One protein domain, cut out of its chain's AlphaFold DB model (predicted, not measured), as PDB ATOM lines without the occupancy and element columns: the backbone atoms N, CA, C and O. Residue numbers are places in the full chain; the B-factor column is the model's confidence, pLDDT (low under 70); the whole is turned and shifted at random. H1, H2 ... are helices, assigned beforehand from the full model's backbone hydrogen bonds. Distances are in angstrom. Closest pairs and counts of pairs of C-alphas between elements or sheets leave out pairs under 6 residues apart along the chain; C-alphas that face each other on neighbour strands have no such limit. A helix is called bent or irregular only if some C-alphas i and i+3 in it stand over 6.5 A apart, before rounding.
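This is residues 167 to 311 and 335 to 381 of the 484 residues of an uncharacterized protein of Naumovozyma dairenensis (strain ATCC 10597 / BCRC 20456 / CBS 421 / NBRC 0211 / NRRL Y-12639) (UniProt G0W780). What does the model look like? H6 is the core of an all-helix body: H5 and H8 stand beside it, nearly aligned, the three centres making a triangle, while H10 and H11 pack across H6 and H12 folds back on H11. H1, H2, H3 and H4 spread over another side, and residues 186 to 191 stick out. What is printed? There are 192 residues with twelve named helices, H1 to H12 in order, and no named strand. The whole is compact, with a radius of gyration of the C-alphas of 17.1 A and spans of 58 by 40 by 31 A.

Where are the helices before the cut? H1 is residues 179 to 184, from C-alpha 179 at (223.049, 217.282, 263.162); H2 197 to 207, 15.7 A long; H3 211 to 217; H4 222 to 227. H5 is residues 255 to 265, 16.2 A; H6 271 to 280, 14.1 A; H7 282 to 286; H8 292 to 303, 15.1 A; H9 308 to 311. Which follow it? H10 is residues 335 to 350, 22.4 A; H11 356 to 365, 14.3 A; H12 367 to 379, 19.4 A, to C-alpha 379 at (197.141, 193.181, 233.458). H12 is irregular: C-alphas 368 and 371 are 7.2 A apart.

How do the first helices stand? H1 touches H2 at a steep tilt of 52 degrees, closest at the C-alphas of Ile 184 and Ile 204, 6.4 A. H2 only just touches H5, with 3 pairs of C-alphas within 8 A, closest Ala 201 and Tyr 264, 5.4 A. H3 and H4 are a hairpin, closest at C-alphas 216 and 222, 6.6 A. What touches H6? H5 makes a hairpin with it, closest at C-alphas 265 and 271, 6.6 A. H10 touches it with residues 343 to 350 alone, closest at C-alphas 350 and 273, 6.6 A; H11 is about perpendicular to it at 78 degrees, closest at C-alphas 358 and 280, 6.6 A. And the others? H11 touches H8, closest at C-alphas 365 and 292, 4.2 A, and forms a hairpin with H12, closest at C-alphas 363 and 370, 5.3 A. H7 and H9 touch no helix. Every O i to N i+4 pair is within hydrogen-bond range except in H5, 5 of 7, and H12, 7 of 9; H9 is too short for one.

How large is it? The farthest C-alphas, those of Asp 188 and Thr 381, are 59.1 A apart. Where are the cut and the long links? Residues 312 to 334 are not printed, and C-alphas 311 and 335 are 13.9 A apart; the links H1 to H2 and H4 to H5 are long. Where is confidence low? Residues 186 to 195, 231 to 243, 308 to 311 and 380 to 381 are under 70.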
ATOM      1  N   LYS A 167     196.826 219.165 248.056       80.56
ATOM      2  CA  LYS A 167     197.191 218.020 248.875       80.56
ATOM      3  C   LYS A 167     198.047 217.067 248.048       80.56
ATOM      4  O   LYS A 167     197.645 216.666 246.959       80.56
ATOM      5  N   ASP A 168     199.186 216.677 248.595       87.00
ATOM      6  CA  ASP A 168     200.151 215.820 247.917       87.00
ATOM      7  C   ASP A 168     200.797 214.844 248.903       87.00
ATOM      8  O   ASP A 168     200.686 215.000 250.123       87.00
ATOM      9  N   TRP A 169     201.472 213.831 248.375       89.94
ATOM     10  CA  TRP A 169     202.247 212.902 249.173       89.94
ATOM     11  C   TRP A 169     203.485 213.597 249.754       89.94
ATOM     12  O   TRP A 169     204.382 214.046 249.034       89.94
ATOM     13  N   HIS A 170     203.521 213.636 251.082       89.88
ATOM     14  CA  HIS A 170     204.653 214.097 251.875       89.88
ATOM     15  C   HIS A 170     205.079 212.961 252.800       89.88
ATOM     16  O   HIS A 170     204.414 212.673 253.797       89.88
ATOM     17  N   PHE A 171     206.175 212.298 252.468       90.62
ATOM     18  CA  PHE A 171     206.832 211.330 253.330       90.62
ATOM     19  C   PHE A 171     207.596 212.018 254.469       90.62
ATOM     20  O   PHE A 171     207.554 211.542 255.605       90.62
ATOM     21  N   ILE A 172     208.212 213.168 254.178       89.75
ATOM     22  CA  ILE A 172     208.943 213.995 255.144       89.75
ATOM     23  C   ILE A 172     208.002 215.073 255.680       89.75
ATOM     24  O   ILE A 172     207.476 215.905 254.929       89.75
ATOM     25  N   ASP A 173     207.762 215.051 256.989       87.25
ATOM     26  CA  ASP A 173     206.813 215.958 257.636       87.25
ATOM     27  C   ASP A 173     207.288 216.680 258.887       87.25
ATOM     28  O   ASP A 173     206.604 217.591 259.362       87.25
ATOM     29  N   THR A 174     208.488 216.372 259.352       84.00
ATOM     30  CA  THR A 174     209.159 217.128 260.404       84.00
ATOM     31  C   THR A 174     210.470 217.702 259.899       84.00
ATOM     32  O   THR A 174     211.032 217.223 258.920       84.00
ATOM     33  N   ASN A 175     210.968 218.734 260.583       78.06
ATOM     34  CA  ASN A 175     212.244 219.342 260.232       78.06
ATOM     35  C   ASN A 175     213.360 218.297 260.227       78.06
ATOM     36  O   ASN A 175     213.509 217.538 261.184       78.06
ATOM     37  N   TYR A 176     214.131 218.313 259.146       81.44
ATOM     38  CA  TYR A 176     215.383 217.590 259.027       81.44
ATOM     39  C   TYR A 176     216.310 217.960 260.188       81.44
ATOM     40  O   TYR A 176     216.457 219.145 260.500       81.44
ATOM     41  N   ASP A 177     216.933 216.964 260.815       81.06
ATOM     42  CA  ASP A 177     217.969 217.211 261.809       81.06
ATOM     43  C   ASP A 177     219.316 217.464 261.102       81.06
ATOM     44  O   ASP A 177     219.957 216.515 260.635       81.06
ATOM     45  N   PRO A 178     219.796 218.723 261.014       73.44
ATOM     46  CA  PRO A 178     221.084 219.013 260.394       73.44
ATOM     47  C   PRO A 178     222.239 218.356 261.138       73.44
ATOM     48  O   PRO A 178     223.306 218.168 260.543       73.44
ATOM     49  N   MET A 179     222.028 217.968 262.403       76.38
ATOM     50  CA  MET A 179     223.049 217.282 263.162       76.38
ATOM     51  C   MET A 179     223.348 215.891 262.624       76.38
ATOM     52  O   MET A 179     224.445 215.432 262.879       76.38
ATOM     53  N   ILE A 180     222.497 215.250 261.814       76.44
ATOM     54  CA  ILE A 180     222.801 213.926 261.226       76.44
ATOM     55  C   ILE A 180     224.125 213.937 260.475       76.44
ATOM     56  O   ILE A 180     224.959 213.054 260.647       76.44
ATOM     57  N   ILE A 181     224.308 214.939 259.617       73.69
ATOM     58  CA  ILE A 181     225.501 215.045 258.783       73.69
ATOM     59  C   ILE A 181     226.698 215.333 259.672       73.69
ATOM     60  O   ILE A 181     227.671 214.597 259.597       73.69
ATOM     61  N   SER A 182     226.620 216.305 260.581       75.12
ATOM     62  CA  SER A 182     227.732 216.574 261.506       75.12
ATOM     63  C   SER A 182     227.993 215.439 262.503       75.12
ATOM     64  O   SER A 182     229.106 215.269 262.972       75.12
ATOM     65  N   GLU A 183     226.978 214.651 262.854       72.31
ATOM     66  CA  GLU A 183     227.122 213.469 263.700       72.31
ATOM     67  C   GLU A 183     227.859 212.387 262.935       72.31
ATOM     68  O   GLU A 183     228.685 211.712 263.530       72.31
ATOM     69  N   ILE A 184     227.593 212.210 261.638       73.06
ATOM     70  CA  ILE A 184     228.306 211.252 260.792       73.06
ATOM     71  C   ILE A 184     229.737 211.738 260.528       73.06
ATOM     72  O   ILE A 184     230.674 210.951 260.693       73.06
ATOM     73  N   PHE A 185     229.902 213.021 260.203       70.19
ATOM     74  CA  PHE A 185     231.160 213.669 259.845       70.19
ATOM     75  C   PHE A 185     231.696 214.523 261.000       70.19
ATOM     76  O   PHE A 185     231.296 215.673 261.163       70.19
ATOM     77  N   ASP A 186     232.652 213.997 261.766       64.44
ATOM     78  CA  ASP A 186     233.462 214.865 262.622       64.44
ATOM     79  C   ASP A 186     234.287 215.810 261.720       64.44
ATOM     80  O   ASP A 186     234.877 215.362 260.732       64.44
ATOM     81  N   ASP A 187     234.334 217.109 262.056       56.81
ATOM     82  CA  ASP A 187     234.939 218.207 261.259       56.81
ATOM     83  C   ASP A 187     236.395 217.952 260.788       56.81
ATOM     84  O   ASP A 187     236.890 218.627 259.882       56.81
ATOM     85  N   ASP A 188     237.089 216.966 261.363       55.62
ATOM     86  CA  ASP A 188     238.477 216.613 261.048       55.62
ATOM     87  C   ASP A 188     238.635 215.530 259.949       55.62
ATOM     88  O   ASP A 188     239.751 215.297 259.470       55.62
ATOM     89  N   GLU A 189     237.561 214.883 259.472       53.56
ATOM     90  CA  GLU A 189     237.637 213.823 258.446       53.56
ATOM     91  C   GLU A 189     237.552 214.343 256.995       53.56
ATOM     92  O   GLU A 189     236.768 213.888 256.159       53.56
ATOM     93  N   LEU A 190     238.506 215.202 256.622       46.16
ATOM     94  CA  LEU A 190     238.860 215.513 255.220       46.16
ATOM     95  C   LEU A 190     239.264 214.268 254.385       46.16
ATOM     96  O   LEU A 190     239.562 214.373 253.194       46.16
ATOM     97  N   THR A 191     239.278 213.074 254.985       52.50
ATOM     98  CA  THR A 191     239.578 211.786 254.351       52.50
ATOM     99  C   THR A 191     238.370 211.063 253.761       52.50
ATOM    100  O   THR A 191     238.573 210.024 253.134       52.50
ATOM    101  N   PHE A 192     237.144 211.582 253.888       52.00
ATOM    102  CA  PHE A 192     235.942 210.896 253.389       52.00
ATOM    103  C   PHE A 192     235.993 210.570 251.887       52.00
ATOM    104  O   PHE A 192     235.665 209.458 251.482       52.00
ATOM    105  N   PHE A 193     236.530 211.476 251.063       51.97
ATOM    106  CA  PHE A 193     236.726 211.227 249.627       51.97
ATOM    107  C   PHE A 193     237.742 210.110 249.317       51.97
ATOM    108  O   PHE A 193     237.793 209.628 248.189       51.97
ATOM    109  N   ASN A 194     238.534 209.685 250.307       56.00
ATOM    110  CA  ASN A 194     239.549 208.637 250.183       56.00
ATOM    111  C   ASN A 194     239.173 207.333 250.911       56.00
ATOM    112  O   ASN A 194     239.928 206.359 250.836       56.00
ATOM    113  N   LEU A 195     238.048 207.290 251.632       60.28
ATOM    114  CA  LEU A 195     237.602 206.077 252.313       60.28
ATOM    115  C   LEU A 195     236.908 205.127 251.328       60.28
ATOM    116  O   LEU A 195     236.176 205.529 250.428       60.28
ATOM    117  N   ASN A 196     237.139 203.825 251.511       76.81
ATOM    118  CA  ASN A 196     236.414 202.790 250.778       76.81
ATOM    119  C   ASN A 196     234.922 202.863 251.155       76.81
ATOM    120  O   ASN A 196     234.605 202.939 252.343       76.81
ATOM    121  N   LYS A 197     234.029 202.766 250.159       78.69
ATOM    122  CA  LYS A 197     232.564 202.703 250.304       78.69
ATOM    123  C   LYS A 197     232.115 201.796 251.462       78.69
ATOM    124  O   LYS A 197     231.214 202.165 252.204       78.69
ATOM    125  N   LEU A 198     232.772 200.646 251.646       81.38
ATOM    126  CA  LEU A 198     232.467 199.703 252.730       81.38
ATOM    127  C   LEU A 198     232.719 200.288 254.125       81.38
ATOM    128  O   LEU A 198     231.870 200.169 254.998       81.38
ATOM    129  N   LYS A 199     233.848 200.977 254.326       83.56
ATOM    130  CA  LYS A 199     234.180 201.589 255.622       83.56
ATOM    131  C   LYS A 199     233.212 202.711 255.973       83.56
ATOM    132  O   LYS A 199     232.831 202.858 257.125       83.56
ATOM    133  N   ILE A 200     232.805 203.485 254.968       82.00
ATOM    134  CA  ILE A 200     231.809 204.541 255.140       82.00
ATOM    135  C   ILE A 200     230.470 203.933 255.567       82.00
ATOM    136  O   ILE A 200     229.869 204.404 256.529       82.00
ATOM    137  N   ALA A 201     230.030 202.868 254.892       85.81
ATOM    138  CA  ALA A 201     228.801 202.165 255.247       85.81
ATOM    139  C   ALA A 201     228.847 201.640 256.692       85.81
ATOM    140  O   ALA A 201     227.901 201.845 257.446       85.81
ATOM    141  N   GLU A 202     229.962 201.023 257.098       87.75
ATOM    142  CA  GLU A 202     230.173 200.540 258.469       87.75
ATOM    143  C   GLU A 202     230.137 201.677 259.500       87.75
ATOM    144  O   GLU A 202     229.495 201.537 260.537       87.75
ATOM    145  N   MET A 203     230.776 202.817 259.219       85.56
ATOM    146  CA  MET A 203     230.767 203.977 260.119       85.56
ATOM    147  C   MET A 203     229.372 204.583 260.271       85.56
ATOM    148  O   MET A 203     228.967 204.914 261.386       85.56
ATOM    149  N   ILE A 204     228.625 204.695 259.171       87.19
ATOM    150  CA  ILE A 204     227.243 205.185 259.193       87.19
ATOM    151  C   ILE A 204     226.371 204.229 260.001       87.19
ATOM    152  O   ILE A 204     225.703 204.678 260.925       87.19
ATOM    153  N   LYS A 205     226.453 202.919 259.736       88.81
ATOM    154  CA  LYS A 205     225.708 201.892 260.484       88.81
ATOM    155  C   LYS A 205     226.130 201.793 261.951       88.81
ATOM    156  O   LYS A 205     225.350 201.358 262.788       88.81
ATOM    157  N   LEU A 206     227.344 202.206 262.305       90.56
ATOM    158  CA  LEU A 206     227.768 202.259 263.703       90.56
ATOM    159  C   LEU A 206     227.101 203.416 264.462       90.56
ATOM    160  O   LEU A 206     226.796 203.265 265.644       90.56
ATOM    161  N   LYS A 207     226.873 204.555 263.797       90.06
ATOM    162  CA  LYS A 207     226.223 205.733 264.397       90.06
ATOM    163  C   LYS A 207     224.694 205.672 264.304       90.06
ATOM    164  O   LYS A 207     224.019 206.071 265.246       90.06
ATOM    165  N   ILE A 208     224.163 205.160 263.196       92.75
ATOM    166  CA  ILE A 208     222.732 205.016 262.914       92.75
ATOM    167  C   ILE A 208     222.506 203.574 262.420       92.75
ATOM    168  O   ILE A 208     222.660 203.291 261.236       92.75
ATOM    169  N   PRO A 209     222.205 202.615 263.313       92.06
ATOM    170  CA  PRO A 209     222.217 201.192 262.962       92.06
ATOM    171  C   PRO A 209     221.123 200.737 262.010       92.06
ATOM    172  O   PRO A 209     221.290 199.720 261.338       92.06
ATOM    173  N   ASN A 210     219.996 201.443 261.969       93.50
ATOM    174  CA  ASN A 210     218.834 201.002 261.213       93.50
ATOM    175  C   ASN A 210     218.301 202.098 260.287       93.50
ATOM    176  O   ASN A 210     218.380 203.293 260.584       93.50
ATOM    177  N   LEU A 211     217.715 201.660 259.172       94.62
ATOM    178  CA  LEU A 211     217.206 202.558 258.146       94.62
ATOM    179  C   LEU A 211     216.051 203.432 258.656       94.62
ATOM    180  O   LEU A 211     215.974 204.605 258.307       94.62
ATOM    181  N   ASN A 212     215.179 202.907 259.518       94.56
ATOM    182  CA  ASN A 212     214.062 203.682 260.063       94.56
ATOM    183  C   ASN A 212     214.544 204.863 260.917       94.56
ATOM    184  O   ASN A 212     214.010 205.958 260.796       94.56
ATOM    185  N   GLU A 213     215.570 204.676 261.740       93.31
ATOM    186  CA  GLU A 213     216.178 205.715 262.570       93.31
ATOM    187  C   GLU A 213     216.840 206.788 261.711       93.31
ATOM    188  O   GLU A 213     216.654 207.978 261.975       93.31
ATOM    189  N   PHE A 214     217.523 206.380 260.636       93.38
ATOM    190  CA  PHE A 214     218.018 207.316 259.631       93.38
ATOM    191  C   PHE A 214     216.872 208.157 259.053       93.38
ATOM    192  O   PHE A 214     216.941 209.385 259.069       93.38
ATOM    193  N   MET A 215     215.774 207.519 258.636       93.69
ATOM    194  CA  MET A 215     214.627 208.223 258.060       93.69
ATOM    195  C   MET A 215     213.902 209.134 259.060       93.69
ATOM    196  O   MET A 215     213.473 210.224 258.676       93.69
ATOM    197  N   ILE A 216     213.787 208.742 260.334       92.31
ATOM    198  CA  ILE A 216     213.231 209.592 261.401       92.31
ATOM    199  C   ILE A 216     214.072 210.854 261.544       92.31
ATOM    200  O   ILE A 216     213.523 211.955 261.561       92.31
ATOM    201  N   LYS A 217     215.400 210.711 261.598       91.19
ATOM    202  CA  LYS A 217     216.290 211.869 261.667       91.19
ATOM    203  C   LYS A 217     216.175 212.730 260.393       91.19
ATOM    204  O   LYS A 217     216.172 213.956 260.486       91.19
ATOM    205  N   CYS A 218     215.963 212.120 259.221       90.00
ATOM    206  CA  CYS A 218     215.656 212.841 257.978       90.00
ATOM    207  C   CYS A 218     214.297 213.568 257.977       90.00
ATOM    208  O   CYS A 218     213.991 214.268 257.013       90.00
ATOM    209  N   GLY A 219     213.489 213.416 259.028       90.75
ATOM    210  CA  GLY A 219     212.215 214.103 259.196       90.75
ATOM    211  C   GLY A 219     210.989 213.282 258.786       90.75
ATOM    212  O   GLY A 219     209.924 213.852 258.543       90.75
ATOM    213  N   CYS A 220     211.122 211.959 258.663       91.00
ATOM    214  CA  CYS A 220     209.998 211.076 258.357       91.00
ATOM    215  C   CYS A 220     209.211 210.710 259.619       91.00
ATOM    216  O   CYS A 220     209.772 210.337 260.651       91.00
ATOM    217  N   ASN A 221     207.886 210.717 259.506       86.44
ATOM    218  CA  ASN A 221     207.007 210.281 260.583       86.44
ATOM    219  C   ASN A 221     207.121 208.774 260.842       86.44
ATOM    220  O   ASN A 221     206.980 207.968 259.917       86.44
ATOM    221  N   MET A 222     207.232 208.378 262.112       87.31
ATOM    222  CA  MET A 222     207.258 206.963 262.505       87.31
ATOM    223  C   MET A 222     206.010 206.193 262.038       87.31
ATOM    224  O   MET A 222     206.096 205.041 261.624       87.31
ATOM    225  N   THR A 223     204.841 206.835 262.024       87.19
ATOM    226  CA  THR A 223     203.579 206.232 261.558       87.19
ATOM    227  C   THR A 223     203.620 205.920 260.059       87.19
ATOM    228  O   THR A 223     203.165 204.861 259.620       87.19
ATOM    229  N   LYS A 224     204.224 206.810 259.259       87.75
ATOM    230  CA  LYS A 224     204.423 206.600 257.814       87.75
ATOM    231  C   LYS A 224     205.479 205.522 257.552       87.75
ATOM    232  O   LYS A 224     205.291 204.698 256.662       87.75
ATOM    233  N   LEU A 225     206.540 205.478 258.361       88.56
ATOM    234  CA  LEU A 225     207.574 204.436 258.294       88.56
ATOM    235  C   LEU A 225     207.073 203.045 258.691       88.56
ATOM    236  O   LEU A 225     207.592 202.055 258.190       88.56
ATOM    237  N   ASN A 226     206.066 202.953 259.558       87.25
ATOM    238  CA  ASN A 226     205.488 201.666 259.946       87.25
ATOM    239  C   ASN A 226     204.464 201.147 258.929       87.25
ATOM    240  O   ASN A 226     204.301 199.938 258.786       87.25
ATOM    241  N   SER A 227     203.758 202.044 258.235       86.25
ATOM    242  CA  SER A 227     202.743 201.659 257.246       86.25
ATOM    243  C   SER A 227     203.334 201.405 255.859       86.25
ATOM    244  O   SER A 227     202.887 200.476 255.189       86.25
ATOM    245  N   LEU A 228     204.316 202.216 255.429       85.44
ATOM    246  CA  LEU A 228     204.957 202.189 254.099       85.44
ATOM    247  C   LEU A 228     203.968 201.959 252.948       85.44
ATOM    248  O   LEU A 228     204.283 201.295 251.961       85.44
ATOM    249  N   ARG A 229     202.756 202.497 253.091       84.81
ATOM    250  CA  ARG A 229     201.673 202.347 252.130       84.81
ATOM    251  C   ARG A 229     201.046 203.705 251.872       84.81
ATOM    252  O   ARG A 229     200.516 204.351 252.769       84.81
ATOM    253  N   ILE A 230     201.088 204.104 250.616       77.38
ATOM    254  CA  ILE A 230     200.463 205.286 250.050       77.38
ATOM    255  C   ILE A 230     199.089 204.868 249.524       77.38
ATOM    256  O   ILE A 230     198.886 204.708 248.317       77.38
ATOM    257  N   SER A 231     198.152 204.642 250.451       68.12
ATOM    258  CA  SER A 231     196.772 204.335 250.079       68.12
ATOM    259  C   SER A 231     195.879 205.576 250.078       68.12
ATOM    260  O   SER A 231     195.924 206.417 250.971       68.12
ATOM    261  N   SER A 232     195.062 205.658 249.039       57.88
ATOM    262  CA  SER A 232     193.917 206.541 248.845       57.88
ATOM    263  C   SER A 232     192.602 205.961 249.375       57.88
ATOM    264  O   SER A 232     191.597 206.674 249.385       57.88
ATOM    265  N   THR A 233     192.579 204.696 249.811       48.25
ATOM    266  CA  THR A 233     191.334 204.048 250.245       48.25
ATOM    267  C   THR A 233     190.941 204.437 251.669       48.25
ATOM    268  O   THR A 233     191.775 204.512 252.572       48.25
ATOM    269  N   LEU A 234     189.646 204.712 251.850       45.47
ATOM    270  CA  LEU A 234     189.034 204.948 253.152       45.47
ATOM    271  C   LEU A 234     189.251 203.721 254.044       45.47
ATOM    272  O   LEU A 234     188.815 202.623 253.713       45.47
ATOM    273  N   SER A 235     189.890 203.925 255.193       44.97
ATOM    274  CA  SER A 235     189.794 202.988 256.310       44.97
ATOM    275  C   SER A 235     188.326 202.876 256.742       44.97
ATOM    276  O   SER A 235     187.644 203.897 256.872       44.97
ATOM    277  N   GLU A 236     187.856 201.650 257.002       47.22
ATOM    278  CA  GLU A 236     186.495 201.320 257.476       47.22
ATOM    279  C   GLU A 236     186.090 202.089 258.751       47.22
ATOM    280  O   GLU A 236     184.909 202.215 259.061       47.22
ATOM    281  N   ASN A 237     187.053 202.707 259.444       49.53
ATOM    282  CA  ASN A 237     186.832 203.506 260.648       49.53
ATOM    283  C   ASN A 237     186.587 205.010 260.398       49.53
ATOM    284  O   ASN A 237     186.729 205.806 261.324       49.53
ATOM    285  N   ASN A 238     186.207 205.434 259.184       41.88
ATOM    286  CA  ASN A 238     185.782 206.811 258.853       41.88
ATOM    287  C   ASN A 238     186.790 207.947 259.132       41.88
ATOM    288  O   ASN A 238     186.474 209.118 258.910       41.88
ATOM    289  N   VAL A 239     188.021 207.650 259.556       41.03
ATOM    290  CA  VAL A 239     189.092 208.649 259.598       41.03
ATOM    291  C   VAL A 239     189.811 208.601 258.259       41.03
ATOM    292  O   VAL A 239     190.663 207.751 258.009       41.03
ATOM    293  N   ILE A 240     189.424 209.518 257.373       44.22
ATOM    294  CA  ILE A 240     190.148 209.818 256.140       44.22
ATOM    295  C   ILE A 240     191.482 210.456 256.546       44.22
ATOM    296  O   ILE A 240     191.645 211.676 256.504       44.22
ATOM    297  N   GLU A 241     192.461 209.650 256.946       47.69
ATOM    298  CA  GLU A 241     193.853 210.074 256.846       47.69
ATOM    299  C   GLU A 241     194.233 209.975 255.372       47.69
ATOM    300  O   GLU A 241     194.919 209.060 254.930       47.69
ATOM    301  N   THR A 242     193.743 210.922 254.562       55.41
ATOM    302  CA  THR A 242     194.377 211.171 253.271       55.41
ATOM    303  C   THR A 242     195.821 211.511 253.594       55.41
ATOM    304  O   THR A 242     196.089 212.615 254.068       55.41
ATOM    305  N   PHE A 243     196.744 210.581 253.347       64.75
ATOM    306  CA  PHE A 243     198.181 210.840 253.446       64.75
ATOM    307  C   PHE A 243     198.621 212.014 252.562       64.75
ATOM    308  O   PHE A 243     199.705 212.561 252.753       64.75
ATOM    309  N   ASN A 244     197.754 212.429 251.635       72.81
ATOM    310  CA  ASN A 244     197.874 213.691 250.943       72.81
ATOM    311  C   ASN A 244     197.657 214.852 251.928       72.81
ATOM    312  O   ASN A 244     196.532 215.160 252.345       72.81
ATOM    313  N   GLN A 245     198.760 215.490 252.296       78.00
ATOM    314  CA  GLN A 245     198.816 216.619 253.218       78.00
ATOM    315  C   GLN A 245     199.121 217.897 252.433       78.00
ATOM    316  O   GLN A 245     199.535 217.849 251.278       78.00
ATOM    317  N   TYR A 246     198.868 219.051 253.044       78.12
ATOM    318  CA  TYR A 246     199.376 220.312 252.507       78.12
ATOM    319  C   TYR A 246     200.872 220.403 252.773       78.12
ATOM    320  O   TYR A 246     201.374 219.759 253.699       78.12
ATOM    321  N   ASP A 247     201.557 221.237 251.995       77.19
ATOM    322  CA  ASP A 247     202.970 221.495 252.221       77.19
ATOM    323  C   ASP A 247     203.195 221.980 253.662       77.19
ATOM    324  O   ASP A 247     202.576 222.934 254.137       77.19
ATOM    325  N   ASN A 248     204.075 221.279 254.369       78.00
ATOM    326  CA  ASN A 248     204.446 221.559 255.750       78.00
ATOM    327  C   ASN A 248     205.624 222.549 255.867       78.00
ATOM    328  O   ASN A 248     206.108 222.781 256.971       78.00
ATOM    329  N   PHE A 249     206.100 223.125 254.754       75.44
ATOM    330  CA  PHE A 249     207.211 224.090 254.670       75.44
ATOM    331  C   PHE A 249     208.552 223.622 255.270       75.44
ATOM    332  O   PHE A 249     209.479 224.417 255.395       75.44
ATOM    333  N   VAL A 250     208.682 222.333 255.596       78.50
ATOM    334  CA  VAL A 250     209.954 221.682 255.935       78.50
ATOM    335  C   VAL A 250     210.956 221.827 254.788       78.50
ATOM    336  O   VAL A 250     210.631 221.531 253.635       78.50
ATOM    337  N   GLU A 251     212.174 222.241 255.121       77.25
ATOM    338  CA  GLU A 251     213.320 222.275 254.215       77.25
ATOM    339  C   GLU A 251     214.083 220.944 254.290       77.25
ATOM    340  O   GLU A 251     214.338 220.435 255.383       77.25
ATOM    341  N   ILE A 252     214.446 220.376 253.136       75.69
ATOM    342  CA  ILE A 252     215.249 219.149 253.053       75.69
ATOM    343  C   ILE A 252     216.602 219.513 252.459       75.69
ATOM    344  O   ILE A 252     216.690 219.810 251.269       75.69
ATOM    345  N   CYS A 253     217.656 219.471 253.270       73.19
ATOM    346  CA  CYS A 253     218.994 219.852 252.830       73.19
ATOM    347  C   CYS A 253     220.072 219.093 253.607       73.19
ATOM    348  O   CYS A 253     219.983 219.053 254.832       73.19
ATOM    349  N   PRO A 254     221.145 218.607 252.955       84.25
ATOM    350  CA  PRO A 254     221.386 218.457 251.516       84.25
ATOM    351  C   PRO A 254     220.888 217.104 250.961       84.25
ATOM    352  O   PRO A 254     221.199 216.033 251.480       84.25
ATOM    353  N   MET A 255     220.148 217.148 249.847       85.44
ATOM    354  CA  MET A 255     219.498 215.969 249.247       85.44
ATOM    355  C   MET A 255     220.482 214.911 248.730       85.44
ATOM    356  O   MET A 255     220.241 213.713 248.864       85.44
ATOM    357  N   GLU A 256     221.598 215.342 248.139       83.81
ATOM    358  CA  GLU A 256     222.586 214.427 247.559       83.81
ATOM    359  C   GLU A 256     223.163 213.466 248.599       83.81
ATOM    360  O   GLU A 256     223.368 212.285 248.316       83.81
ATOM    361  N   ASP A 257     223.418 213.967 249.805       84.69
ATOM    362  CA  ASP A 257     224.017 213.171 250.869       84.69
ATOM    363  C   ASP A 257     222.984 212.240 251.489       84.69
ATOM    364  O   ASP A 257     223.288 211.067 251.694       84.69
ATOM    365  N   ILE A 258     221.738 212.698 251.657       88.94
ATOM    366  CA  ILE A 258     220.632 211.837 252.096       88.94
ATOM    367  C   ILE A 258     220.450 210.662 251.124       88.94
ATOM    368  O   ILE A 258     220.372 209.515 251.562       88.94
ATOM    369  N   MET A 259     220.463 210.910 249.810       89.38
ATOM    370  CA  MET A 259     220.335 209.852 248.796       89.38
ATOM    371  C   MET A 259     221.509 208.866 248.814       89.38
ATOM    372  O   MET A 259     221.303 207.652 248.723       89.38
ATOM    373  N   LYS A 260     222.747 209.358 248.960       87.25
ATOM    374  CA  LYS A 260     223.933 208.492 249.100       87.25
ATOM    375  C   LYS A 260     223.851 207.649 250.368       87.25
ATOM    376  O   LYS A 260     224.155 206.459 250.320       87.25
ATOM    377  N   PHE A 261     223.435 208.255 251.477       89.81
ATOM    378  CA  PHE A 261     223.300 207.583 252.762       89.81
ATOM    379  C   PHE A 261     222.219 206.522 252.760       89.81
ATOM    380  O   PHE A 261     222.464 205.415 253.235       89.81
ATOM    381  N   LEU A 262     221.081 206.817 252.139       92.44
ATOM    382  CA  LEU A 262     220.013 205.854 251.935       92.44
ATOM    383  C   LEU A 262     220.544 204.586 251.248       92.44
ATOM    384  O   LEU A 262     220.248 203.478 251.685       92.44
ATOM    385  N   CYS A 263     221.409 204.738 250.240       92.06
ATOM    386  CA  CYS A 263     222.015 203.619 249.513       92.06
ATOM    387  C   CYS A 263     223.003 202.766 250.335       92.06
ATOM    388  O   CYS A 263     223.436 201.732 249.831       92.06
ATOM    389  N   TYR A 264     223.398 203.171 251.548       91.88
ATOM    390  CA  TYR A 264     224.199 202.320 252.444       91.88
ATOM    391  C   TYR A 264     223.361 201.316 253.241       91.88
ATOM    392  O   TYR A 264     223.929 200.406 253.842       91.88
ATOM    393  N   TYR A 265     222.036 201.466 253.228       93.44
ATOM    394  CA  TYR A 265     221.079 200.528 253.818       93.44
ATOM    395  C   TYR A 265     220.425 199.657 252.741       93.44
ATOM    396  O   TYR A 265     219.268 199.263 252.868       93.44
ATOM    397  N   ASP A 266     221.134 199.389 251.644       92.69
ATOM    398  CA  ASP A 266     220.619 198.592 250.531       92.69
ATOM    399  C   ASP A 266     220.327 197.138 250.915       92.69
ATOM    400  O   ASP A 266     219.554 196.483 250.225       92.69
ATOM    401  N   ASP A 267     220.887 196.657 252.022       91.38
ATOM    402  CA  ASP A 267     220.633 195.366 252.656       91.38
ATOM    403  C   ASP A 267     219.353 195.322 253.505       91.38
ATOM    404  O   ASP A 267     218.821 194.234 253.733       91.38
ATOM    405  N   ASP A 268     218.786 196.466 253.899       93.44
ATOM    406  CA  ASP A 268     217.567 196.521 254.712       93.44
ATOM    407  C   ASP A 268     216.346 195.978 253.929       93.44
ATOM    408  O   ASP A 268     216.166 196.298 252.739       93.44
ATOM    409  N   PRO A 269     215.486 195.133 254.534       91.81
ATOM    410  CA  PRO A 269     214.323 194.560 253.851       91.81
ATOM    411  C   PRO A 269     213.296 195.613 253.402       91.81
ATOM    412  O   PRO A 269     212.614 195.411 252.394       91.81
ATOM    413  N   ASN A 270     213.206 196.750 254.096       93.88
ATOM    414  CA  ASN A 270     212.305 197.855 253.767       93.88
ATOM    415  C   ASN A 270     212.937 198.894 252.834       93.88
ATOM    416  O   ASN A 270     212.234 199.811 252.402       93.88
ATOM    417  N   PHE A 271     214.213 198.740 252.465       95.38
ATOM    418  CA  PHE A 271     214.939 199.686 251.615       95.38
ATOM    419  C   PHE A 271     214.161 200.093 250.362       95.38
ATOM    420  O   PHE A 271     213.988 201.279 250.109       95.38
ATOM    421  N   ILE A 272     213.631 199.127 249.600       96.06
ATOM    422  CA  ILE A 272     212.914 199.423 248.349       96.06
ATOM    423  C   ILE A 272     211.640 200.233 248.629       96.06
ATOM    424  O   ILE A 272     211.355 201.189 247.913       96.06
ATOM    425  N   LYS A 273     210.893 199.887 249.687       96.12
ATOM    426  CA  LYS A 273     209.664 200.599 250.071       96.12
ATOM    427  C   LYS A 273     209.969 202.036 250.482       96.12
ATOM    428  O   LYS A 273     209.329 202.962 249.993       96.12
ATOM    429  N   ILE A 274     210.987 202.222 251.320       96.25
ATOM    430  CA  ILE A 274     211.431 203.541 251.781       96.25
ATOM    431  C   ILE A 274     211.977 204.367 250.618       96.25
ATOM    432  O   ILE A 274     211.614 205.530 250.493       96.25
ATOM    433  N   PHE A 275     212.774 203.768 249.732       96.62
ATOM    434  CA  PHE A 275     213.272 204.425 248.528       96.62
ATOM    435  C   PHE A 275     212.126 204.944 247.657       96.62
ATOM    436  O   PHE A 275     212.141 206.110 247.274       96.62
ATOM    437  N   ILE A 276     211.101 204.122 247.406       97.00
ATOM    438  CA  ILE A 276     209.908 204.523 246.646       97.00
ATOM    439  C   ILE A 276     209.180 205.679 247.342       97.00
ATOM    440  O   ILE A 276     208.918 206.696 246.705       97.00
ATOM    441  N   CYS A 277     208.884 205.556 248.639       95.56
ATOM    442  CA  CYS A 277     208.225 206.618 249.408       95.56
ATOM    443  C   CYS A 277     209.016 207.931 249.386       95.56
ATOM    444  O   CYS A 277     208.416 209.001 249.272       95.56
ATOM    445  N   PHE A 278     210.344 207.836 249.475       95.31
ATOM    446  CA  PHE A 278     211.258 208.969 249.506       95.31
ATOM    447  C   PHE A 278     211.308 209.698 248.167       95.31
ATOM    448  O   PHE A 278     211.043 210.892 248.128       95.31
ATOM    449  N   ILE A 279     211.564 209.005 247.053       95.94
ATOM    450  CA  ILE A 279     211.670 209.673 245.742       95.94
ATOM    451  C   ILE A 279     210.329 210.231 245.237       95.94
ATOM    452  O   ILE A 279     210.308 211.090 244.358       95.94
ATOM    453  N   LEU A 280     209.209 209.718 245.755       95.50
ATOM    454  CA  LEU A 280     207.866 210.187 245.411       95.50
ATOM    455  C   LEU A 280     207.376 211.339 246.285       95.50
ATOM    456  O   LEU A 280     206.379 211.972 245.917       95.50
ATOM    457  N   ASP A 281     208.032 211.592 247.422       93.88
ATOM    458  CA  ASP A 281     207.760 212.757 248.259       93.88
ATOM    459  C   ASP A 281     207.833 214.018 247.401       93.88
ATOM    460  O   ASP A 281     208.790 214.213 246.649       93.88
ATOM    461  N   ARG A 282     206.808 214.869 247.493       91.44
ATOM    462  CA  ARG A 282     206.707 216.071 246.663       91.44
ATOM    463  C   ARG A 282     207.968 216.928 246.720       91.44
ATOM    464  O   ARG A 282     208.421 217.405 245.685       91.44
ATOM    465  N   LYS A 283     208.529 217.127 247.908       88.81
ATOM    466  CA  LYS A 283     209.676 218.014 248.109       88.81
ATOM    467  C   LYS A 283     210.923 217.400 247.525       88.81
ATOM    468  O   LYS A 283     211.655 218.091 246.831       88.81
ATOM    469  N   VAL A 284     211.121 216.105 247.767       91.62
ATOM    470  CA  VAL A 284     212.225 215.334 247.188       91.62
ATOM    471  C   VAL A 284     212.150 215.380 245.659       91.62
ATOM    472  O   VAL A 284     213.132 215.738 245.010       91.62
ATOM    473  N   TYR A 285     210.968 215.124 245.096       92.12
ATOM    474  CA  TYR A 285     210.694 215.149 243.660       92.12
ATOM    475  C   TYR A 285     210.909 216.525 243.010       92.12
ATOM    476  O   TYR A 285     211.391 216.597 241.883       92.12
ATOM    477  N   GLU A 286     210.534 217.612 243.690       87.69
ATOM    478  CA  GLU A 286     210.691 218.988 243.196       87.69
ATOM    479  C   GLU A 286     212.109 219.548 243.415       87.69
ATOM    480  O   GLU A 286     212.416 220.648 242.948       87.69
ATOM    481  N   THR A 287     213.000 218.821 244.101       86.81
ATOM    482  CA  THR A 287     214.387 219.272 244.236       86.81
ATOM    483  C   THR A 287     215.134 219.207 242.908       86.81
ATOM    484  O   THR A 287     215.064 218.228 242.173       86.81
ATOM    485  N   LEU A 288     215.964 220.219 242.653       81.81
ATOM    486  CA  LEU A 288     216.840 220.270 241.474       81.81
ATOM    487  C   LEU A 288     217.899 219.152 241.448       81.81
ATOM    488  O   LEU A 288     218.526 218.921 240.418       81.81
ATOM    489  N   PHE A 289     218.130 218.488 242.583       82.12
ATOM    490  CA  PHE A 289     219.142 217.444 242.739       82.12
ATOM    491  C   PHE A 289     218.624 216.050 242.381       82.12
ATOM    492  O   PHE A 289     219.425 215.156 242.101       82.12
ATOM    493  N   LEU A 290     217.304 215.846 242.404       88.12
ATOM    494  CA  LEU A 290     216.706 214.568 242.055       88.12
ATOM    495  C   LEU A 290     216.312 214.561 240.579       88.12
ATOM    496  O   LEU A 290     215.207 214.941 240.200       88.12
ATOM    497  N   ASP A 291     217.221 214.083 239.738       89.06
ATOM    498  CA  ASP A 291     216.951 213.887 238.322       89.06
ATOM    499  C   ASP A 291     216.751 212.408 237.961       89.06
ATOM    500  O   ASP A 291     216.949 211.477 238.750       89.06
ATOM    501  N   SER A 292     216.339 212.186 236.713       92.31
ATOM    502  CA  SER A 292     216.128 210.835 236.204       92.31
ATOM    503  C   SER A 292     217.419 210.011 236.154       92.31
ATOM    504  O   SER A 292     217.374 208.792 236.316       92.31
ATOM    505  N   ILE A 293     218.574 210.656 235.965       90.81
ATOM    506  CA  ILE A 293     219.871 209.978 235.866       90.81
ATOM    507  C   ILE A 293     220.234 209.374 237.225       90.81
ATOM    508  O   ILE A 293     220.600 208.200 237.298       90.81
ATOM    509  N   CYS A 294     220.083 210.140 238.304       91.19
ATOM    510  CA  CYS A 294     220.326 209.703 239.672       91.19
ATOM    511  C   CYS A 294     219.433 208.510 240.050       91.19
ATOM    512  O   CYS A 294     219.938 207.445 240.418       91.19
ATOM    513  N   CYS A 295     218.114 208.646 239.877       93.62
ATOM    514  CA  CYS A 295     217.156 207.589 240.212       93.62
ATOM    515  C   CYS A 295     217.363 206.322 239.375       93.62
ATOM    516  O   CYS A 295     217.345 205.217 239.919       93.62
ATOM    517  N   THR A 296     217.617 206.469 238.072       93.88
ATOM    518  CA  THR A 296     217.897 205.332 237.181       93.88
ATOM    519  C   THR A 296     219.197 204.634 237.574       93.88
ATOM    520  O   THR A 296     219.237 203.408 237.624       93.88
ATOM    521  N   ASN A 297     220.240 205.382 237.947       93.12
ATOM    522  CA  ASN A 297     221.497 204.797 238.410       93.12
ATOM    523  C   ASN A 297     221.326 203.980 239.693       93.12
ATOM    524  O   ASN A 297     221.900 202.895 239.788       93.12
ATOM    525  N   ILE A 298     220.559 204.472 240.669       93.44
ATOM    526  CA  ILE A 298     220.289 203.730 241.911       93.44
ATOM    527  C   ILE A 298     219.459 202.486 241.602       93.44
ATOM    528  O   ILE A 298     219.802 201.385 242.032       93.44
ATOM    529  N   TYR A 299     218.417 202.634 240.788       95.44
ATOM    530  CA  TYR A 299     217.595 201.516 240.353       95.44
ATOM    531  C   TYR A 299     218.427 200.421 239.664       95.44
ATOM    532  O   TYR A 299     218.398 199.264 240.080       95.44
ATOM    533  N   GLN A 300     219.257 200.777 238.685       93.31
ATOM    534  CA  GLN A 300     220.058 199.811 237.931       93.31
ATOM    535  C   GLN A 300     221.221 199.212 238.728       93.31
ATOM    536  O   GLN A 300     221.541 198.036 238.558       93.31
ATOM    537  N   ASN A 301     221.894 200.002 239.568       92.38
ATOM    538  CA  ASN A 301     223.133 199.561 240.216       92.38
ATOM    539  C   ASN A 301     222.957 199.052 241.642       92.38
ATOM    540  O   ASN A 301     223.833 198.331 242.112       92.38
ATOM    541  N   VAL A 302     221.872 199.426 242.318       91.19
ATOM    542  CA  VAL A 302     221.595 199.015 243.698       91.19
ATOM    543  C   VAL A 302     220.420 198.048 243.714       91.19
ATOM    544  O   VAL A 302     220.557 196.925 244.183       91.19
ATOM    545  N   ILE A 303     219.281 198.439 243.139       93.12
ATOM    546  CA  ILE A 303     218.047 197.645 243.236       93.12
ATOM    547  C   ILE A 303     218.102 196.405 242.336       93.12
ATOM    548  O   ILE A 303     217.844 195.301 242.807       93.12
ATOM    549  N   LEU A 304     218.463 196.557 241.057       93.06
ATOM    550  CA  LEU A 304     218.483 195.433 240.112       93.06
ATOM    551  C   LEU A 304     219.625 194.443 240.352       93.06
ATOM    552  O   LEU A 304     219.486 193.273 240.011       93.06
ATOM    553  N   LYS A 305     220.729 194.891 240.957       90.81
ATOM    554  CA  LYS A 305     221.894 194.050 241.287       90.81
ATOM    555  C   LYS A 305     221.825 193.438 242.686       90.81
ATOM    556  O   LYS A 305     222.785 192.801 243.119       90.81
ATOM    557  N   ARG A 306     220.728 193.655 243.417       83.19
ATOM    558  CA  ARG A 306     220.575 193.133 244.771       83.19
ATOM    559  C   ARG A 306     220.478 191.612 244.716       83.19
ATOM    560  O   ARG A 306     219.513 191.062 244.186       83.19
ATOM    561  N   THR A 307     221.486 190.940 245.261       74.38
ATOM    562  CA  THR A 307     221.576 189.481 245.218       74.38
ATOM    563  C   THR A 307     220.557 188.872 246.189       74.38
ATOM    564  O   THR A 307     220.492 189.280 247.354       74.38
ATOM    565  N   PRO A 308     219.786 187.848 245.779       61.44
ATOM    566  CA  PRO A 308     218.825 187.158 246.640       61.44
ATOM    567  C   PRO A 308     219.425 186.538 247.906       61.44
ATOM    568  O   PRO A 308     218.674 186.194 248.809       61.44
ATOM    569  N   GLN A 309     220.750 186.402 248.008       52.31
ATOM    570  CA  GLN A 309     221.433 185.807 249.163       52.31
ATOM    571  C   GLN A 309     221.238 186.595 250.473       52.31
ATOM    572  O   GLN A 309     221.404 186.028 251.546       52.31
ATOM    573  N   GLN A 310     220.771 187.848 250.415       51.88
ATOM    574  CA  GLN A 310     220.314 188.599 251.595       51.88
ATOM    575  C   GLN A 310     218.884 188.228 252.059       51.88
ATOM    576  O   GLN A 310     218.436 188.705 253.096       51.88
ATOM    577  N   LYS A 311     218.152 187.359 251.340       48.47
ATOM    578  CA  LYS A 311     216.818 186.857 251.744       48.47
ATOM    579  C   LYS A 311     216.870 185.719 252.777       48.47
ATOM    580  O   LYS A 311     215.829 185.357 253.318       48.47
ATOM    581  N   GLU A 335     218.101 187.022 236.622       89.19
ATOM    582  CA  GLU A 335     218.156 187.677 237.934       89.19
ATOM    583  C   GLU A 335     217.708 189.145 237.858       89.19
ATOM    584  O   GLU A 335     216.874 189.584 238.658       89.19
ATOM    585  N   ILE A 336     218.186 189.895 236.858       89.75
ATOM    586  CA  ILE A 336     217.769 191.286 236.632       89.75
ATOM    587  C   ILE A 336     216.262 191.360 236.369       89.75
ATOM    588  O   ILE A 336     215.574 192.216 236.937       89.75
ATOM    589  N   GLN A 337     215.725 190.463 235.538       90.56
ATOM    590  CA  GLN A 337     214.296 190.429 235.242       90.56
ATOM    591  C   GLN A 337     213.466 190.081 236.487       90.56
ATOM    592  O   GLN A 337     212.428 190.708 236.731       90.56
ATOM    593  N   MET A 338     213.938 189.149 237.318       91.00
ATOM    594  CA  MET A 338     213.304 188.815 238.593       91.00
ATOM    595  C   MET A 338     213.306 190.011 239.556       91.00
ATOM    596  O   MET A 338     212.270 190.326 240.149       91.00
ATOM    597  N   ASN A 339     214.435 190.707 239.694       92.75
ATOM    598  CA  ASN A 339     214.556 191.874 240.568       92.75
ATOM    599  C   ASN A 339     213.694 193.046 240.086       92.75
ATOM    600  O   ASN A 339     213.045 193.707 240.900       92.75
ATOM    601  N   LYS A 340     213.596 193.244 238.768       95.12
ATOM    602  CA  LYS A 340     212.668 194.198 238.150       95.12
ATOM    603  C   LYS A 340     211.213 193.868 238.487       95.12
ATOM    604  O   LYS A 340     210.478 194.741 238.949       95.12
ATOM    605  N   GLY A 341     210.808 192.607 238.326       94.75
ATOM    606  CA  GLY A 341     209.467 192.149 238.703       94.75
ATOM    607  C   GLY A 341     209.177 192.339 240.196       94.75
ATOM    608  O   GLY A 341     208.095 192.793 240.569       94.75
ATOM    609  N   ASN A 342     210.164 192.069 241.056       94.81
ATOM    610  CA  ASN A 342     210.059 192.292 242.496       94.81
ATOM    611  C   ASN A 342     209.905 193.781 242.845       94.81
ATOM    612  O   ASN A 342     209.070 194.121 243.680       94.81
ATOM    613  N   PHE A 343     210.655 194.672 242.186       96.62
ATOM    614  CA  PHE A 343     210.505 196.116 242.372       96.62
ATOM    615  C   PHE A 343     209.095 196.586 242.004       96.62
ATOM    616  O   PHE A 343     208.466 197.275 242.801       96.62
ATOM    617  N   ILE A 344     208.573 196.176 240.841       97.31
ATOM    618  CA  ILE A 344     207.213 196.535 240.406       97.31
ATOM    619  C   ILE A 344     206.164 196.010 241.387       97.31
ATOM    620  O   ILE A 344     205.254 196.745 241.767       97.31
ATOM    621  N   LYS A 345     206.312 194.768 241.861       95.62
ATOM    622  CA  LYS A 345     205.420 194.210 242.880       95.62
ATOM    623  C   LYS A 345     205.427 195.061 244.153       95.62
ATOM    624  O   LYS A 345     204.362 195.472 244.602       95.62
ATOM    625  N   ILE A 346     206.608 195.357 244.698       95.88
ATOM    626  CA  ILE A 346     206.753 196.191 245.901       95.88
ATOM    627  C   ILE A 346     206.183 197.590 245.654       95.88
ATOM    628  O   ILE A 346     205.504 198.138 246.516       95.88
ATOM    629  N   TYR A 347     206.398 198.157 244.471       97.31
ATOM    630  CA  TYR A 347     205.841 199.450 244.103       97.31
ATOM    631  C   TYR A 347     204.319 199.483 244.207       97.31
ATOM    632  O   TYR A 347     203.792 200.411 244.807       97.31
ATOM    633  N   PHE A 348     203.616 198.466 243.712       95.38
ATOM    634  CA  PHE A 348     202.156 198.390 243.834       95.38
ATOM    635  C   PHE A 348     201.658 197.907 245.207       95.38
ATOM    636  O   PHE A 348     200.466 198.020 245.487       95.38
ATOM    637  N   GLU A 349     202.534 197.399 246.083       93.62
ATOM    638  CA  GLU A 349     202.225 197.264 247.518       93.62
ATOM    639  C   GLU A 349     202.240 198.628 248.222       93.62
ATOM    640  O   GLU A 349     201.479 198.845 249.166       93.62
ATOM    641  N   VAL A 350     203.111 199.536 247.766       94.12
ATOM    642  CA  VAL A 350     203.285 200.877 248.336       94.12
ATOM    643  C   VAL A 350     202.299 201.871 247.726       94.12
ATOM    644  O   VAL A 350     201.696 202.633 248.463       94.12
ATOM    645  N   VAL A 351     202.119 201.899 246.408       94.06
ATOM    646  CA  VAL A 351     201.349 202.924 245.689       94.06
ATOM    647  C   VAL A 351     200.050 202.340 245.154       94.06
ATOM    648  O   VAL A 351     200.062 201.399 244.358       94.06
ATOM    649  N   ASP A 352     198.924 202.940 245.541       92.06
ATOM    650  CA  ASP A 352     197.615 202.569 245.000       92.06
ATOM    651  C   ASP A 352     197.540 202.760 243.477       92.06
ATOM    652  O   ASP A 352     197.980 203.773 242.936       92.06
ATOM    653  N   ARG A 353     196.882 201.809 242.801       93.50
ATOM    654  CA  ARG A 353     196.738 201.750 241.332       93.50
ATOM    655  C   ARG A 353     196.026 202.949 240.705       93.50
ATOM    656  O   ARG A 353     196.216 203.233 239.531       93.50
ATOM    657  N   GLU A 354     195.175 203.626 241.467       92.38
ATOM    658  CA  GLU A 354     194.422 204.788 240.986       92.38
ATOM    659  C   GLU A 354     195.205 206.102 241.122       92.38
ATOM    660  O   GLU A 354     194.718 207.168 240.725       92.38
ATOM    661  N   ASN A 355     196.404 206.065 241.715       92.81
ATOM    662  CA  ASN A 355     197.202 207.257 241.962       92.81
ATOM    663  C   ASN A 355     198.116 207.573 240.768       92.81
ATOM    664  O   ASN A 355     199.347 207.493 240.834       92.81
ATOM    665  N   TYR A 356     197.492 207.980 239.659       95.06
ATOM    666  CA  TYR A 356     198.188 208.304 238.411       95.06
ATOM    667  C   TYR A 356     199.257 209.393 238.559       95.06
ATOM    668  O   TYR A 356     200.245 209.364 237.827       95.06
ATOM    669  N   LEU A 357     199.110 210.318 239.515       93.81
ATOM    670  CA  LEU A 357     200.131 211.325 239.822       93.81
ATOM    671  C   LEU A 357     201.452 210.662 240.236       93.81
ATOM    672  O   LEU A 357     202.509 210.994 239.696       93.81
ATOM    673  N   LEU A 358     201.403 209.705 241.166       95.12
ATOM    674  CA  LEU A 358     202.602 209.026 241.659       95.12
ATOM    675  C   LEU A 358     203.183 208.050 240.634       95.12
ATOM    676  O   LEU A 358     204.406 207.931 240.530       95.12
ATOM    677  N   HIS A 359     202.333 207.410 239.827       97.06
ATOM    678  CA  HIS A 359     202.780 206.628 238.670       97.06
ATOM    679  C   HIS A 359     203.542 207.506 237.674       97.06
ATOM    680  O   HIS A 359     204.651 207.163 237.262       97.06
ATOM    681  N   TYR A 360     203.000 208.684 237.351       96.25
ATOM    682  CA  TYR A 360     203.651 209.653 236.478       96.25
ATOM    683  C   TYR A 360     204.982 210.166 237.052       96.25
ATOM    684  O   TYR A 360     205.976 210.244 236.325       96.25
ATOM    685  N   ARG A 361     205.048 210.469 238.356       95.88
ATOM    686  CA  ARG A 361     206.313 210.848 239.014       95.88
ATOM    687  C   ARG A 361     207.365 209.757 238.878       95.88
ATOM    688  O   ARG A 361     208.479 210.054 238.444       95.88
ATOM    689  N   LEU A 362     207.002 208.507 239.175       97.69
ATOM    690  CA  LEU A 362     207.928 207.383 239.072       97.69
ATOM    691  C   LEU A 362     208.489 207.260 237.652       97.69
ATOM    692  O   LEU A 362     209.704 207.204 237.499       97.69
ATOM    693  N   ILE A 363     207.647 207.272 236.613       97.19
ATOM    694  CA  ILE A 363     208.127 207.108 235.229       97.19
ATOM    695  C   ILE A 363     208.903 208.327 234.704       97.19
ATOM    696  O   ILE A 363     209.583 208.238 233.681       97.19
ATOM    697  N   ARG A 364     208.804 209.487 235.364       95.06
ATOM    698  CA  ARG A 364     209.687 210.626 235.081       95.06
ATOM    699  C   ARG A 364     211.064 210.442 235.696       95.06
ATOM    700  O   ARG A 364     212.040 210.827 235.062       95.06
ATOM    701  N   LEU A 365     211.137 209.850 236.885       95.81
ATOM    702  CA  LEU A 365     212.399 209.550 237.558       95.81
ATOM    703  C   LEU A 365     213.088 208.315 236.961       95.81
ATOM    704  O   LEU A 365     214.297 208.328 236.752       95.81
ATOM    705  N   ILE A 366     212.328 207.272 236.627       97.00
ATOM    706  CA  ILE A 366     212.833 206.005 236.084       97.00
ATOM    707  C   ILE A 366     212.033 205.642 234.815       97.00
ATOM    708  O   ILE A 366     211.126 204.807 234.860       97.00
ATOM    709  N   PRO A 367     212.332 206.273 233.661       95.50
ATOM    710  CA  PRO A 367     211.581 206.101 232.413       95.50
ATOM    711  C   PRO A 367     211.466 204.662 231.916       95.50
ATOM    712  O   PRO A 367     210.450 204.297 231.331       95.50
ATOM    713  N   GLU A 368     212.473 203.833 232.188       94.81
ATOM    714  CA  GLU A 368     212.521 202.421 231.787       94.81
ATOM    715  C   GLU A 368     211.385 201.579 232.384       94.81
ATOM    716  O   GLU A 368     211.081 200.506 231.863       94.81
ATOM    717  N   LEU A 369     210.740 202.067 233.449       96.75
ATOM    718  CA  LEU A 369     209.614 201.403 234.102       96.75
ATOM    719  C   LEU A 369     208.261 201.706 233.456       96.75
ATOM    720  O   LEU A 369     207.273 201.083 233.832       96.75
ATOM    721  N   GLN A 370     208.171 202.650 232.507       95.94
ATOM    722  CA  GLN A 370     206.880 203.082 231.953       95.94
ATOM    723  C   GLN A 370     206.066 201.907 231.405       95.94
ATOM    724  O   GLN A 370     204.880 201.786 231.703       95.94
ATOM    725  N   LYS A 371     206.714 201.011 230.657       95.12
ATOM    726  CA  LYS A 371     206.068 199.826 230.087       95.12
ATOM    727  C   LYS A 371     205.563 198.872 231.165       95.12
ATOM    728  O   LYS A 371     204.422 198.432 231.095       95.12
ATOM    729  N   ASP A 372     206.382 198.577 232.171       95.94
ATOM    730  CA  ASP A 372     206.021 197.624 233.224       95.94
ATOM    731  C   ASP A 372     204.908 198.170 234.124       95.94
ATOM    732  O   ASP A 372     204.009 197.426 234.508       95.94
ATOM    733  N   ILE A 373     204.925 199.475 234.413       96.62
ATOM    734  CA  ILE A 373     203.861 200.147 235.168       96.62
ATOM    735  C   ILE A 373     202.540 200.098 234.395       96.62
ATOM    736  O   ILE A 373     201.526 199.706 234.967       96.62
ATOM    737  N   ILE A 374     202.544 200.448 233.104       95.50
ATOM    738  CA  ILE A 374     201.340 200.404 232.260       95.50
ATOM    739  C   ILE A 374     200.806 198.973 232.164       95.50
ATOM    740  O   ILE A 374     199.624 198.748 232.420       95.50
ATOM    741  N   ASN A 375     201.672 197.997 231.884       93.62
ATOM    742  CA  ASN A 375     201.273 196.594 231.828       93.62
ATOM    743  C   ASN A 375     200.635 196.161 233.150       93.62
ATOM    744  O   ASN A 375     199.526 195.645 233.149       93.62
ATOM    745  N   HIS A 376     201.254 196.455 234.293       93.69
ATOM    746  CA  HIS A 376     200.730 196.018 235.584       93.69
ATOM    747  C   HIS A 376     199.415 196.707 235.997       93.69
ATOM    748  O   HIS A 376     198.575 196.100 236.682       93.69
ATOM    749  N   LEU A 377     199.208 197.961 235.573       93.56
ATOM    750  CA  LEU A 377     197.936 198.669 235.745       93.56
ATOM    751  C   LEU A 377     196.805 197.961 234.986       93.56
ATOM    752  O   LEU A 377     195.727 197.777 235.554       93.56
ATOM    753  N   PHE A 378     197.074 197.479 233.768       89.50
ATOM    754  CA  PHE A 378     196.068 196.883 232.878       89.50
ATOM    755  C   PHE A 378     196.088 195.344 232.793       89.50
ATOM    756  O   PHE A 378     195.222 194.768 232.140       89.50
ATOM    757  N   GLU A 379     197.011 194.651 233.463       84.62
ATOM    758  CA  GLU A 379     197.141 193.181 233.458       84.62
ATOM    759  C   GLU A 379     196.014 192.482 234.234       84.62
ATOM    760  O   GLU A 379     195.544 191.408 233.851       84.62
ATOM    761  N   ASN A 380     195.544 193.081 235.332       65.94
ATOM    762  CA  ASN A 380     194.574 192.427 236.218       65.94
ATOM    763  C   ASN A 380     193.154 192.357 235.644       65.94
ATOM    764  O   ASN A 380     192.359 191.539 236.105       65.94
ATOM    765  N   THR A 381     192.837 193.144 234.617       59.22
ATOM    766  CA  THR A 381     191.535 193.095 233.935       59.22
ATOM    767  C   THR A 381     191.455 191.966 232.896       59.22
ATOM    768  O   THR A 381     190.357 191.571 232.509       59.22
TER     769      THR A 381